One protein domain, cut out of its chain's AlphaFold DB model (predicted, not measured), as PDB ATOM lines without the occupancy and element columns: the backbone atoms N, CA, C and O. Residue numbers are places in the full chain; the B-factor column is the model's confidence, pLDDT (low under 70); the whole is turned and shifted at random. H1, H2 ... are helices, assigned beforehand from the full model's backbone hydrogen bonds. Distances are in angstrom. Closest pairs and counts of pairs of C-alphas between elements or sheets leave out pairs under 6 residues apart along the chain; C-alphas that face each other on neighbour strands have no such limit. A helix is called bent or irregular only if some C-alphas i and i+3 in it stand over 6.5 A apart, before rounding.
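AT A GLANCE: This is residues 5 to 73 of the 574 residues of an uncharacterized protein of Candidatus Kaiserbacteria bacterium RIFCSPHIGHO2_02_FULL_49_34 (UniProt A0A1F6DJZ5). The long helix H4 slants across a pair of helices, H2 and H3, that lie side by side and run opposite ways; H4 and H3 open as a V from the tight link between them, and H4 passes near the last residue of H2. The short helix H1 packs on H4, and the last six residues of H4, 68 to 73, stick out. The printed part has 69 residues with four named helices, in the order H1, H2, H3, H4, and no named strand: the class is all helix. It is compact, with a radius of gyration of the C-alphas of 11.4 A and spans of 36 by 26 by 21 A.

IN THESE COORDINATES: H4, the longest helix, holds residues 53 to 73 and measures 31.2 A from its first C-alpha at (-3.207, -27.905, -29.033) to its last at (-24.862, -44.578, -13.958). H3, residues 32 to 47, is 22.6 A long; it is neither bent nor irregular, but only just: C-alphas 33 and 36 are 6.1 A apart. H2, residues 16 to 29, is 19.9 A long. H1, residues 5 to 8, is 5.2 A long and begins with C-alpha 5 at (-6.760, -39.431, -23.051).

HOW THE PARTS SIT: H4 touches H3, with residues 53 to 62 of H4 and 38 to 45 of H3 alone; the closest C-alphas, those of Ala 41 and Ala 55, are 4.5 A apart. The two form a helical hairpin and run opposite ways at a steep tilt of 45 degrees. H3 touches H2 with its residues 35 to 42 alone, and the closest C-alphas are those of Tyr 35 and Arg 27, 6.3 A apart. H2 and H3 are a helical hairpin too, at a shallow tilt of 13 degrees, opposite ways. H2 and H4 are close but not clearly touching: their closest C-alphas, those of Lys 29 and Trp 66, are 7.6 A apart. These two run the same way at a steep tilt of 50 degrees. H4 touches H1 with residues 59 to 64 alone, and the closest C-alphas, those of Glu 60 and Val 6, are 6.1 A apart. H1 is apart from H2 and from H3. In H2 every O i to N i+4 pair is within hydrogen-bond range, in H3 10 of 12 and in H4 13 of 17; H1 is too short for such a pair, and its one O i to N i+3 pair is within range.

THE WHOLE: The two C-alphas farthest apart, those of Ser 48 and Ile 73, are 36.2 A apart. The printed part has no cut. The links from H2 to H3 and from H3 to H4 are tight, the link from H1 to H2, with 7 residues, is short, and no link is long. Residues 68 to 73, which belong to H4, stand free. The mean pLDDT of the printed part is 88.7, and residues 69 to 73 are under 70.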
ATOM      1  N   VAL A   5      -5.338 -39.403 -23.423       82.38
ATOM      2  CA  VAL A   5      -6.760 -39.431 -23.051       82.38
ATOM      3  C   VAL A   5      -7.598 -40.039 -24.175       82.38
ATOM      4  O   VAL A   5      -8.352 -40.986 -23.952       82.38
ATOM      5  N   VAL A   6      -7.424 -39.536 -25.399       77.38
ATOM      6  CA  VAL A   6      -8.198 -39.988 -26.563       77.38
ATOM      7  C   VAL A   6      -7.763 -41.395 -26.996       77.38
ATOM      8  O   VAL A   6      -8.611 -42.230 -27.312       77.38
ATOM      9  N   HIS A   7      -6.468 -41.714 -26.876       83.88
ATOM     10  CA  HIS A   7      -5.946 -43.056 -27.143       83.88
ATOM     11  C   HIS A   7      -6.397 -44.094 -26.094       83.88
ATOM     12  O   HIS A   7      -6.705 -45.229 -26.454       83.88
ATOM     13  N   ARG A   8      -6.508 -43.731 -24.804       83.56
ATOM     14  CA  ARG A   8      -7.102 -44.599 -23.760       83.56
ATOM     15  C   ARG A   8      -8.596 -44.841 -23.986       83.56
ATOM     16  O   ARG A   8      -9.086 -45.905 -23.630       83.56
ATOM     17  N   ALA A   9      -9.301 -43.895 -24.607       78.44
ATOM     18  CA  ALA A   9     -10.683 -44.075 -25.053       78.44
ATOM     19  C   ALA A   9     -10.812 -44.907 -26.353       78.44
ATOM     20  O   ALA A   9     -11.925 -45.105 -26.832       78.44
ATOM     21  N   GLY A  10      -9.701 -45.410 -26.910       84.75
ATOM     22  CA  GLY A  10      -9.680 -46.293 -28.080       84.75
ATOM     23  C   GLY A  10      -9.595 -45.586 -29.437       84.75
ATOM     24  O   GLY A  10      -9.697 -46.255 -30.464       84.75
ATOM     25  N   TYR A  11      -9.390 -44.264 -29.473       88.50
ATOM     26  CA  TYR A  11      -9.310 -43.503 -30.723       88.50
ATOM     27  C   TYR A  11      -7.877 -43.017 -30.987       88.50
ATOM     28  O   TYR A  11      -7.327 -42.207 -30.243       88.50
ATOM     29  N   ASP A  12      -7.274 -43.463 -32.089       89.44
ATOM     30  CA  ASP A  12      -5.996 -42.938 -32.577       89.44
ATOM     31  C   ASP A  12      -6.238 -41.749 -33.522       89.44
ATOM     32  O   ASP A  12      -6.546 -41.921 -34.700       89.44
ATOM     33  N   LEU A  13      -6.077 -40.518 -33.025       86.19
ATOM     34  CA  LEU A  13      -6.266 -39.304 -33.833       86.19
ATOM     35  C   LEU A  13      -5.261 -39.144 -34.993       86.19
ATOM     36  O   LEU A  13      -5.410 -38.216 -35.787       86.19
ATOM     37  N   SER A  14      -4.249 -40.011 -35.121       81.94
ATOM     38  CA  SER A  14      -3.400 -40.060 -36.319       81.94
ATOM     39  C   SER A  14      -4.031 -40.847 -37.479       81.94
ATOM     40  O   SER A  14      -3.586 -40.714 -38.620       81.94
ATOM     41  N   GLN A  15      -5.093 -41.621 -37.218       86.31
ATOM     42  CA  GLN A  15      -5.767 -42.472 -38.198       86.31
ATOM     43  C   GLN A  15      -7.176 -41.970 -38.536       86.31
ATOM     44  O   GLN A  15      -8.040 -41.802 -37.676       86.31
ATOM     45  N   TRP A  16      -7.452 -41.822 -39.836       78.44
ATOM     46  CA  TRP A  16      -8.760 -41.392 -40.345       78.44
ATOM     47  C   TRP A  16      -9.921 -42.297 -39.915       78.44
ATOM     48  O   TRP A  16     -11.016 -41.795 -39.663       78.44
ATOM     49  N   GLN A  17      -9.689 -43.606 -39.777       80.19
ATOM     50  CA  GLN A  17     -10.716 -44.554 -39.326       80.19
ATOM     51  C   GLN A  17     -11.153 -44.267 -37.880       80.19
ATOM     52  O   GLN A  17     -12.348 -44.170 -37.607       80.19
ATOM     53  N   SER A  18     -10.205 -44.028 -36.969       87.50
ATOM     54  CA  SER A  18     -10.509 -43.641 -35.586       87.50
ATOM     55  C   SER A  18     -11.139 -42.249 -35.482       87.50
ATOM     56  O   SER A  18     -12.028 -42.065 -34.656       87.50
ATOM     57  N   ILE A  19     -10.758 -41.292 -36.339       89.81
ATOM     58  CA  ILE A  19     -11.436 -39.985 -36.439       89.81
ATOM     59  C   ILE A  19     -12.909 -40.161 -36.848       89.81
ATOM     60  O   ILE A  19     -13.794 -39.561 -36.240       89.81
ATOM     61  N   ALA A  20     -13.193 -41.001 -37.848       88.75
ATOM     62  CA  ALA A  20     -14.559 -41.267 -38.295       88.75
ATOM     63  C   ALA A  20     -15.401 -41.965 -37.209       88.75
ATOM     64  O   ALA A  20     -16.546 -41.576 -36.978       88.75
ATOM     65  N   MET A  21     -14.823 -42.940 -36.493       90.56
ATOM     66  CA  MET A  21     -15.470 -43.577 -35.337       90.56
ATOM     67  C   MET A  21     -15.762 -42.570 -34.218       90.56
ATOM     68  O   MET A  21     -16.891 -42.515 -33.733       90.56
ATOM     69  N   LEU A  22     -14.787 -41.724 -33.872       94.56
ATOM     70  CA  LEU A  22     -14.927 -40.686 -32.851       94.56
ATOM     71  C   LEU A  22     -16.078 -39.723 -33.170       94.56
ATOM     72  O   LEU A  22     -16.873 -39.406 -32.289       94.56
ATOM     73  N   LEU A  23     -16.204 -39.288 -34.428       95.25
ATOM     74  CA  LEU A  23     -17.303 -38.428 -34.876       95.25
ATOM     75  C   LEU A  23     -18.659 -39.156 -34.887       95.25
ATOM     76  O   LEU A  23     -19.666 -38.573 -34.490       95.25
ATOM     77  N   SER A  24     -18.694 -40.433 -35.280       92.50
ATOM     78  CA  SER A  24     -19.897 -41.278 -35.182       92.50
ATOM     79  C   SER A  24     -20.400 -41.375 -33.740       92.50
ATOM     80  O   SER A  24     -21.594 -41.216 -33.488       92.50
ATOM     81  N   ASP A  25     -19.504 -41.628 -32.789       92.94
ATOM     82  CA  ASP A  25     -19.885 -41.823 -31.391       92.94
ATOM     83  C   ASP A  25     -20.180 -40.496 -30.687       92.94
ATOM     84  O   ASP A  25     -21.118 -40.429 -29.892       92.94
ATOM     85  N   ALA A  26     -19.495 -39.416 -31.069       95.12
ATOM     86  CA  ALA A  26     -19.857 -38.055 -30.691       95.12
ATOM     87  C   ALA A  26     -21.294 -37.709 -31.102       95.12
ATOM     88  O   ALA A  26     -22.062 -37.234 -30.269       95.12
ATOM     89  N   ARG A  27     -21.700 -38.019 -32.343       95.25
ATOM     90  CA  ARG A  27     -23.063 -37.752 -32.846       95.25
ATOM     91  C   ARG A  27     -24.160 -38.501 -32.074       95.25
ATOM     92  O   ARG A  27     -25.308 -38.075 -32.098       95.25
ATOM     93  N   LYS A  28     -23.823 -39.609 -31.400       95.06
ATOM     94  CA  LYS A  28     -24.749 -40.384 -30.550       95.06
ATOM     95  C   LYS A  28     -24.786 -39.901 -29.094       95.06
ATOM     96  O   LYS A  28     -25.753 -40.190 -28.401       95.06
ATOM     97  N   LYS A  29     -23.714 -39.256 -28.615       94.25
ATOM     98  CA  LYS A  29     -23.496 -38.921 -27.193       94.25
ATOM     99  C   LYS A  29     -23.641 -37.434 -26.864       94.25
ATOM    100  O   LYS A  29     -23.840 -37.104 -25.700       94.25
ATOM    101  N   LEU A  30     -23.497 -36.554 -27.852       94.19
ATOM    102  CA  LEU A  30     -23.603 -35.102 -27.701       94.19
ATOM    103  C   LEU A  30     -24.967 -34.597 -28.169       94.19
ATOM    104  O   LEU A  30     -25.595 -35.196 -29.044       94.19
ATOM    105  N   SER A  31     -25.394 -33.454 -27.628       95.12
ATOM    106  CA  SER A  31     -26.503 -32.706 -28.215       95.12
ATOM    107  C   SER A  31     -26.113 -32.174 -29.608       95.12
ATOM    108  O   SER A  31     -24.920 -32.046 -29.909       95.12
ATOM    109  N   PRO A  32     -27.079 -31.815 -30.476       93.81
ATOM    110  CA  PRO A  32     -26.776 -31.155 -31.745       93.81
ATOM    111  C   PRO A  32     -25.978 -29.852 -31.578       93.81
ATOM    112  O   PRO A  32     -25.153 -29.534 -32.433       93.81
ATOM    113  N   GLU A  33     -26.191 -29.129 -30.473       94.06
ATOM    114  CA  GLU A  33     -25.506 -27.870 -30.158       94.06
ATOM    115  C   GLU A  33     -24.035 -28.104 -29.775       94.06
ATOM    116  O   GLU A  33     -23.161 -27.384 -30.251       94.06
ATOM    117  N   ASP A  34     -23.743 -29.163 -29.009       94.88
ATOM    118  CA  ASP A  34     -22.377 -29.528 -28.595       94.88
ATOM    119  C   ASP A  34     -21.597 -30.288 -29.687       94.88
ATOM    120  O   ASP A  34     -20.362 -30.266 -29.727       94.88
ATOM    121  N   TYR A  35     -22.296 -30.968 -30.601       95.75
ATOM    122  CA  TYR A  35     -21.667 -31.736 -31.677       95.75
ATOM    123  C   TYR A  35     -20.946 -30.845 -32.702       95.75
ATOM    124  O   TYR A  35     -19.859 -31.193 -33.165       95.75
ATOM    125  N   VAL A  36     -21.512 -29.682 -33.047       94.50
ATOM    126  CA  VAL A  36     -20.922 -28.743 -34.021       94.50
ATOM    127  C   VAL A  36     -19.537 -28.215 -33.590       94.50
ATOM    128  O   VAL A  36     -18.595 -28.349 -34.381       94.50
ATOM    129  N   PRO A  37     -19.334 -27.654 -32.378       95.75
ATOM    130  CA  PRO A  37     -18.008 -27.225 -31.937       95.75
ATOM    131  C   PRO A  37     -17.031 -28.402 -31.800       95.75
ATOM    132  O   PRO A  37     -15.868 -28.261 -32.184       95.75
ATOM    133  N   PHE A  38     -17.489 -29.582 -31.362       97.12
ATOM    134  CA  PHE A  38     -16.646 -30.781 -31.314       97.12
ATOM    135  C   PHE A  38     -16.162 -31.216 -32.709       97.12
ATOM    136  O   PHE A  38     -14.970 -31.457 -32.907       97.12
ATOM    137  N   TYR A  39     -17.051 -31.255 -33.707       96.31
ATOM    138  CA  TYR A  39     -16.698 -31.552 -35.098       96.31
ATOM    139  C   TYR A  39     -15.679 -30.543 -35.660       96.31
ATOM    140  O   TYR A  39     -14.711 -30.925 -36.327       96.31
ATOM    141  N   ASN A  40     -15.851 -29.255 -35.350       95.62
ATOM    142  CA  ASN A  40     -14.909 -28.206 -35.742       95.62
ATOM    143  C   ASN A  40     -13.531 -28.391 -35.083       95.62
ATOM    144  O   ASN A  40     -12.514 -28.225 -35.759       95.62
ATOM    145  N   ALA A  41     -13.469 -28.807 -33.815       96.62
ATOM    146  CA  ALA A  41     -12.210 -29.142 -33.150       96.62
ATOM    147  C   ALA A  41     -11.524 -30.356 -33.806       96.62
ATOM    148  O   ALA A  41     -10.368 -30.262 -34.217       96.62
ATOM    149  N   VAL A  42     -12.241 -31.468 -34.016       94.88
ATOM    150  CA  VAL A  42     -11.698 -32.680 -34.668       94.88
ATOM    151  C   VAL A  42     -11.169 -32.389 -36.078       94.88
ATOM    152  O   VAL A  42     -10.071 -32.821 -36.441       94.88
ATOM    153  N   THR A  43     -11.910 -31.620 -36.882       93.06
ATOM    154  CA  THR A  43     -11.476 -31.259 -38.241       93.06
ATOM    155  C   THR A  43     -10.311 -30.267 -38.251       93.06
ATOM    156  O   THR A  43      -9.425 -30.395 -39.099       93.06
ATOM    157  N   THR A  44     -10.248 -29.328 -37.303       93.94
ATOM    158  CA  THR A  44      -9.112 -28.402 -37.141       93.94
ATOM    159  C   THR A  44      -7.848 -29.154 -36.719       93.94
ATOM    160  O   THR A  44      -6.807 -29.010 -37.365       93.94
ATOM    161  N   TYR A  45      -7.955 -30.058 -35.740       94.38
ATOM    162  CA  TYR A  45      -6.857 -30.928 -35.317       94.38
ATOM    163  C   TYR A  45      -6.315 -31.767 -36.486       94.38
ATOM    164  O   TYR A  45      -5.111 -31.741 -36.759       94.38
ATOM    165  N   SER A  46      -7.199 -32.423 -37.247       90.12
ATOM    166  CA  SER A  46      -6.834 -33.200 -38.442       90.12
ATOM    167  C   SER A  46      -6.127 -32.346 -39.508       90.12
ATOM    168  O   SER A  46      -5.039 -32.700 -39.971       90.12
ATOM    169  N   ARG A  47      -6.669 -31.163 -39.844       90.06
ATOM    170  CA  ARG A  47      -6.051 -30.225 -40.806       90.06
ATOM    171  C   ARG A  47      -4.671 -29.741 -40.360       90.06
ATOM    172  O   ARG A  47      -3.781 -29.617 -41.198       90.06
ATOM    173  N   SER A  48      -4.475 -29.525 -39.059       91.12
ATOM    174  CA  SER A  48      -3.175 -29.160 -38.478       91.12
ATOM    175  C   SER A  48      -2.146 -30.304 -38.487       91.12
ATOM    176  O   SER A  48      -0.994 -30.089 -38.128       91.12
ATOM    177  N   ARG A  49      -2.537 -31.530 -38.878       88.12
ATOM    178  CA  ARG A  49      -1.748 -32.765 -38.698       88.12
ATOM    179  C   ARG A  49      -1.372 -33.009 -37.229       88.12
ATOM    180  O   ARG A  49      -0.279 -33.481 -36.923       88.12
ATOM    181  N   GLY A  50      -2.293 -32.670 -36.332       88.94
ATOM    182  CA  GLY A  50      -2.164 -32.863 -34.893       88.94
ATOM    183  C   GLY A  50      -1.222 -31.897 -34.167       88.94
ATOM    184  O   GLY A  50      -0.732 -32.235 -33.088       88.94
ATOM    185  N   THR A  51      -0.944 -30.718 -34.738       93.12
ATOM    186  CA  THR A  51      -0.153 -29.664 -34.072       93.12
ATOM    187  C   THR A  51      -1.000 -28.656 -33.296       93.12
ATOM    188  O   THR A  51      -0.448 -27.915 -32.489       93.12
ATOM    189  N   ASP A  52      -2.309 -28.592 -33.544       95.38
ATOM    190  CA  ASP A  52      -3.217 -27.670 -32.860       95.38
ATOM    191  C   ASP A  52      -3.571 -28.178 -31.450       95.38
ATOM    192  O   ASP A  52      -4.302 -29.156 -31.280       95.38
ATOM    193  N   ALA A  53      -3.014 -27.525 -30.430       94.62
ATOM    194  CA  ALA A  53      -3.207 -27.905 -29.033       94.62
ATOM    195  C   ALA A  53      -4.570 -27.472 -28.459       94.62
ATOM    196  O   ALA A  53      -5.060 -28.114 -27.533       94.62
ATOM    197  N   GLU A  54      -5.193 -26.421 -28.997       95.62
ATOM    198  CA  GLU A  54      -6.493 -25.913 -28.532       95.62
ATOM    199  C   GLU A  54      -7.628 -26.807 -29.044       95.62
ATOM    200  O   GLU A  54      -8.506 -27.234 -28.283       95.62
ATOM    201  N   ALA A  55      -7.541 -27.205 -30.315       94.25
ATOM    202  CA  ALA A  55      -8.396 -28.231 -30.884       94.25
ATOM    203  C   ALA A  55      -8.246 -29.561 -30.124       94.25
ATOM    204  O   ALA A  55      -9.251 -30.192 -29.795       94.25
ATOM    205  N   LEU A  56      -7.016 -29.966 -29.774       95.06
ATOM    206  CA  LEU A  56      -6.784 -31.192 -29.005       95.06
ATOM    207  C   LEU A  56      -7.400 -31.139 -27.602       95.06
ATOM    208  O   LEU A  56      -8.119 -32.063 -27.233       95.06
ATOM    209  N   ALA A  57      -7.173 -30.058 -26.852       95.25
ATOM    210  CA  ALA A  57      -7.731 -29.881 -25.511       95.25
ATOM    211  C   ALA A  57      -9.271 -29.915 -25.518       95.25
ATOM    212  O   ALA A  57      -9.892 -30.498 -24.628       95.25
ATOM    213  N   THR A  58      -9.891 -29.352 -26.561       96.12
ATOM    214  CA  THR A  58     -11.348 -29.411 -26.771       96.12
ATOM    215  C   THR A  58     -11.831 -30.853 -26.969       96.12
ATOM    216  O   THR A  58     -12.802 -31.276 -26.337       96.12
ATOM    217  N   ILE A  59     -11.133 -31.637 -27.800       95.50
ATOM    218  CA  ILE A  59     -11.449 -33.055 -28.037       95.50
ATOM    219  C   ILE A  59     -11.272 -33.868 -26.746       95.50
ATOM    220  O   ILE A  59     -12.153 -34.644 -26.381       95.50
ATOM    221  N   GLU A  60     -10.158 -33.674 -26.034       95.31
ATOM    222  CA  GLU A  60      -9.850 -34.356 -24.770       95.31
ATOM    223  C   GLU A  60     -10.889 -34.070 -23.682       95.31
ATOM    224  O   GLU A  60     -11.309 -34.998 -22.986       95.31
ATOM    225  N   SER A  61     -11.332 -32.817 -23.550       95.56
ATOM    226  CA  SER A  61     -12.354 -32.412 -22.579       95.56
ATOM    227  C   SER A  61     -13.675 -33.155 -22.809       95.56
ATOM    228  O   SER A  61     -14.209 -33.777 -21.886       95.56
ATOM    229  N   VAL A  62     -14.152 -33.181 -24.057       95.75
ATOM    230  CA  VAL A  62     -15.407 -33.851 -24.428       95.75
ATOM    231  C   VAL A  62     -15.312 -35.372 -24.265       95.75
ATOM    232  O   VAL A  62     -16.191 -35.980 -23.653       95.75
ATOM    233  N   VAL A  63     -14.227 -35.993 -24.742       94.88
ATOM    234  CA  VAL A  63     -14.014 -37.448 -24.620       94.88
ATOM    235  C   VAL A  63     -13.872 -37.879 -23.154       94.88
ATOM    236  O   VAL A  63     -14.379 -38.935 -22.775       94.88
ATOM    237  N   SER A  64     -13.254 -37.051 -22.304       92.69
ATOM    238  CA  SER A  64     -13.178 -37.302 -20.856       92.69
ATOM    239  C   SER A  64     -14.562 -37.305 -20.204       92.69
ATOM    240  O   SER A  64     -14.859 -38.192 -19.403       92.69
ATOM    241  N   GLY A  65     -15.434 -36.362 -20.583       92.75
ATOM    242  CA  GLY A  65     -16.807 -36.277 -20.072       92.75
ATOM    243  C   GLY A  65     -17.638 -37.539 -20.337       92.75
ATOM    244  O   GLY A  65     -18.411 -37.960 -19.477       92.75
ATOM    245  N   TRP A  66     -17.431 -38.201 -21.482       90.56
ATOM    246  CA  TRP A  66     -18.134 -39.448 -21.813       90.56
ATOM    247  C   TRP A  66     -17.807 -40.600 -20.854       90.56
ATOM    248  O   TRP A  66     -18.688 -41.399 -20.542       90.56
ATOM    249  N   ASN A  67     -16.557 -40.691 -20.389       79.12
ATOM    250  CA  ASN A  67     -16.132 -41.753 -19.476       79.12
ATOM    251  C   ASN A  67     -16.591 -41.488 -18.033       79.12
ATOM    252  O   ASN A  67     -16.908 -42.436 -17.319       79.12
ATOM    253  N   SER A  68     -16.692 -40.220 -17.618       78.62
ATOM    254  CA  SER A  68     -17.199 -39.851 -16.288       78.62
ATOM    255  C   SER A  68     -18.664 -40.260 -16.087       78.62
ATOM    256  O   SER A  68     -18.982 -40.915 -15.095       78.62
ATOM    257  N   ASN A  69     -19.541 -39.970 -17.057       63.94
ATOM    258  CA  ASN A  69     -20.968 -40.316 -16.959       63.94
ATOM    259  C   ASN A  69     -21.224 -41.835 -16.907       63.94
ATOM    260  O   ASN A  69     -22.190 -42.275 -16.285       63.94
ATOM    261  N   ALA A  70     -20.356 -42.653 -17.513       60.97
ATOM    262  CA  ALA A  70     -20.488 -44.110 -17.472       60.97
ATOM    263  C   ALA A  70     -20.303 -44.690 -16.053       60.97
ATOM    264  O   ALA A  70     -20.922 -45.697 -15.714       60.97
ATOM    265  N   VAL A  71     -19.483 -44.047 -15.212       59.12
ATOM    266  CA  VAL A  71     -19.206 -44.498 -13.835       59.12
ATOM    267  C   VAL A  71     -20.331 -44.109 -12.867       59.12
ATOM    268  O   VAL A  71     -20.598 -44.839 -11.915       59.12
ATOM    269  N   GLU A  72     -21.019 -42.990 -13.104       52.09
ATOM    270  CA  GLU A  72     -22.099 -42.511 -12.228       52.09
ATOM    271  C   GLU A  72     -23.408 -43.300 -12.416       52.09
ATOM    272  O   GLU A  72     -24.070 -43.655 -11.437       52.09
ATOM    273  N   ILE A  73     -23.725 -43.691 -13.657       54.16
ATOM    274  CA  ILE A  73     -24.862 -44.578 -13.958       54.16
ATOM    275  C   ILE A  73     -24.658 -45.952 -13.295       54.16
ATOM    276  O   ILE A  73     -25.540 -46.422 -12.579       54.16
TER     277      ILE A  73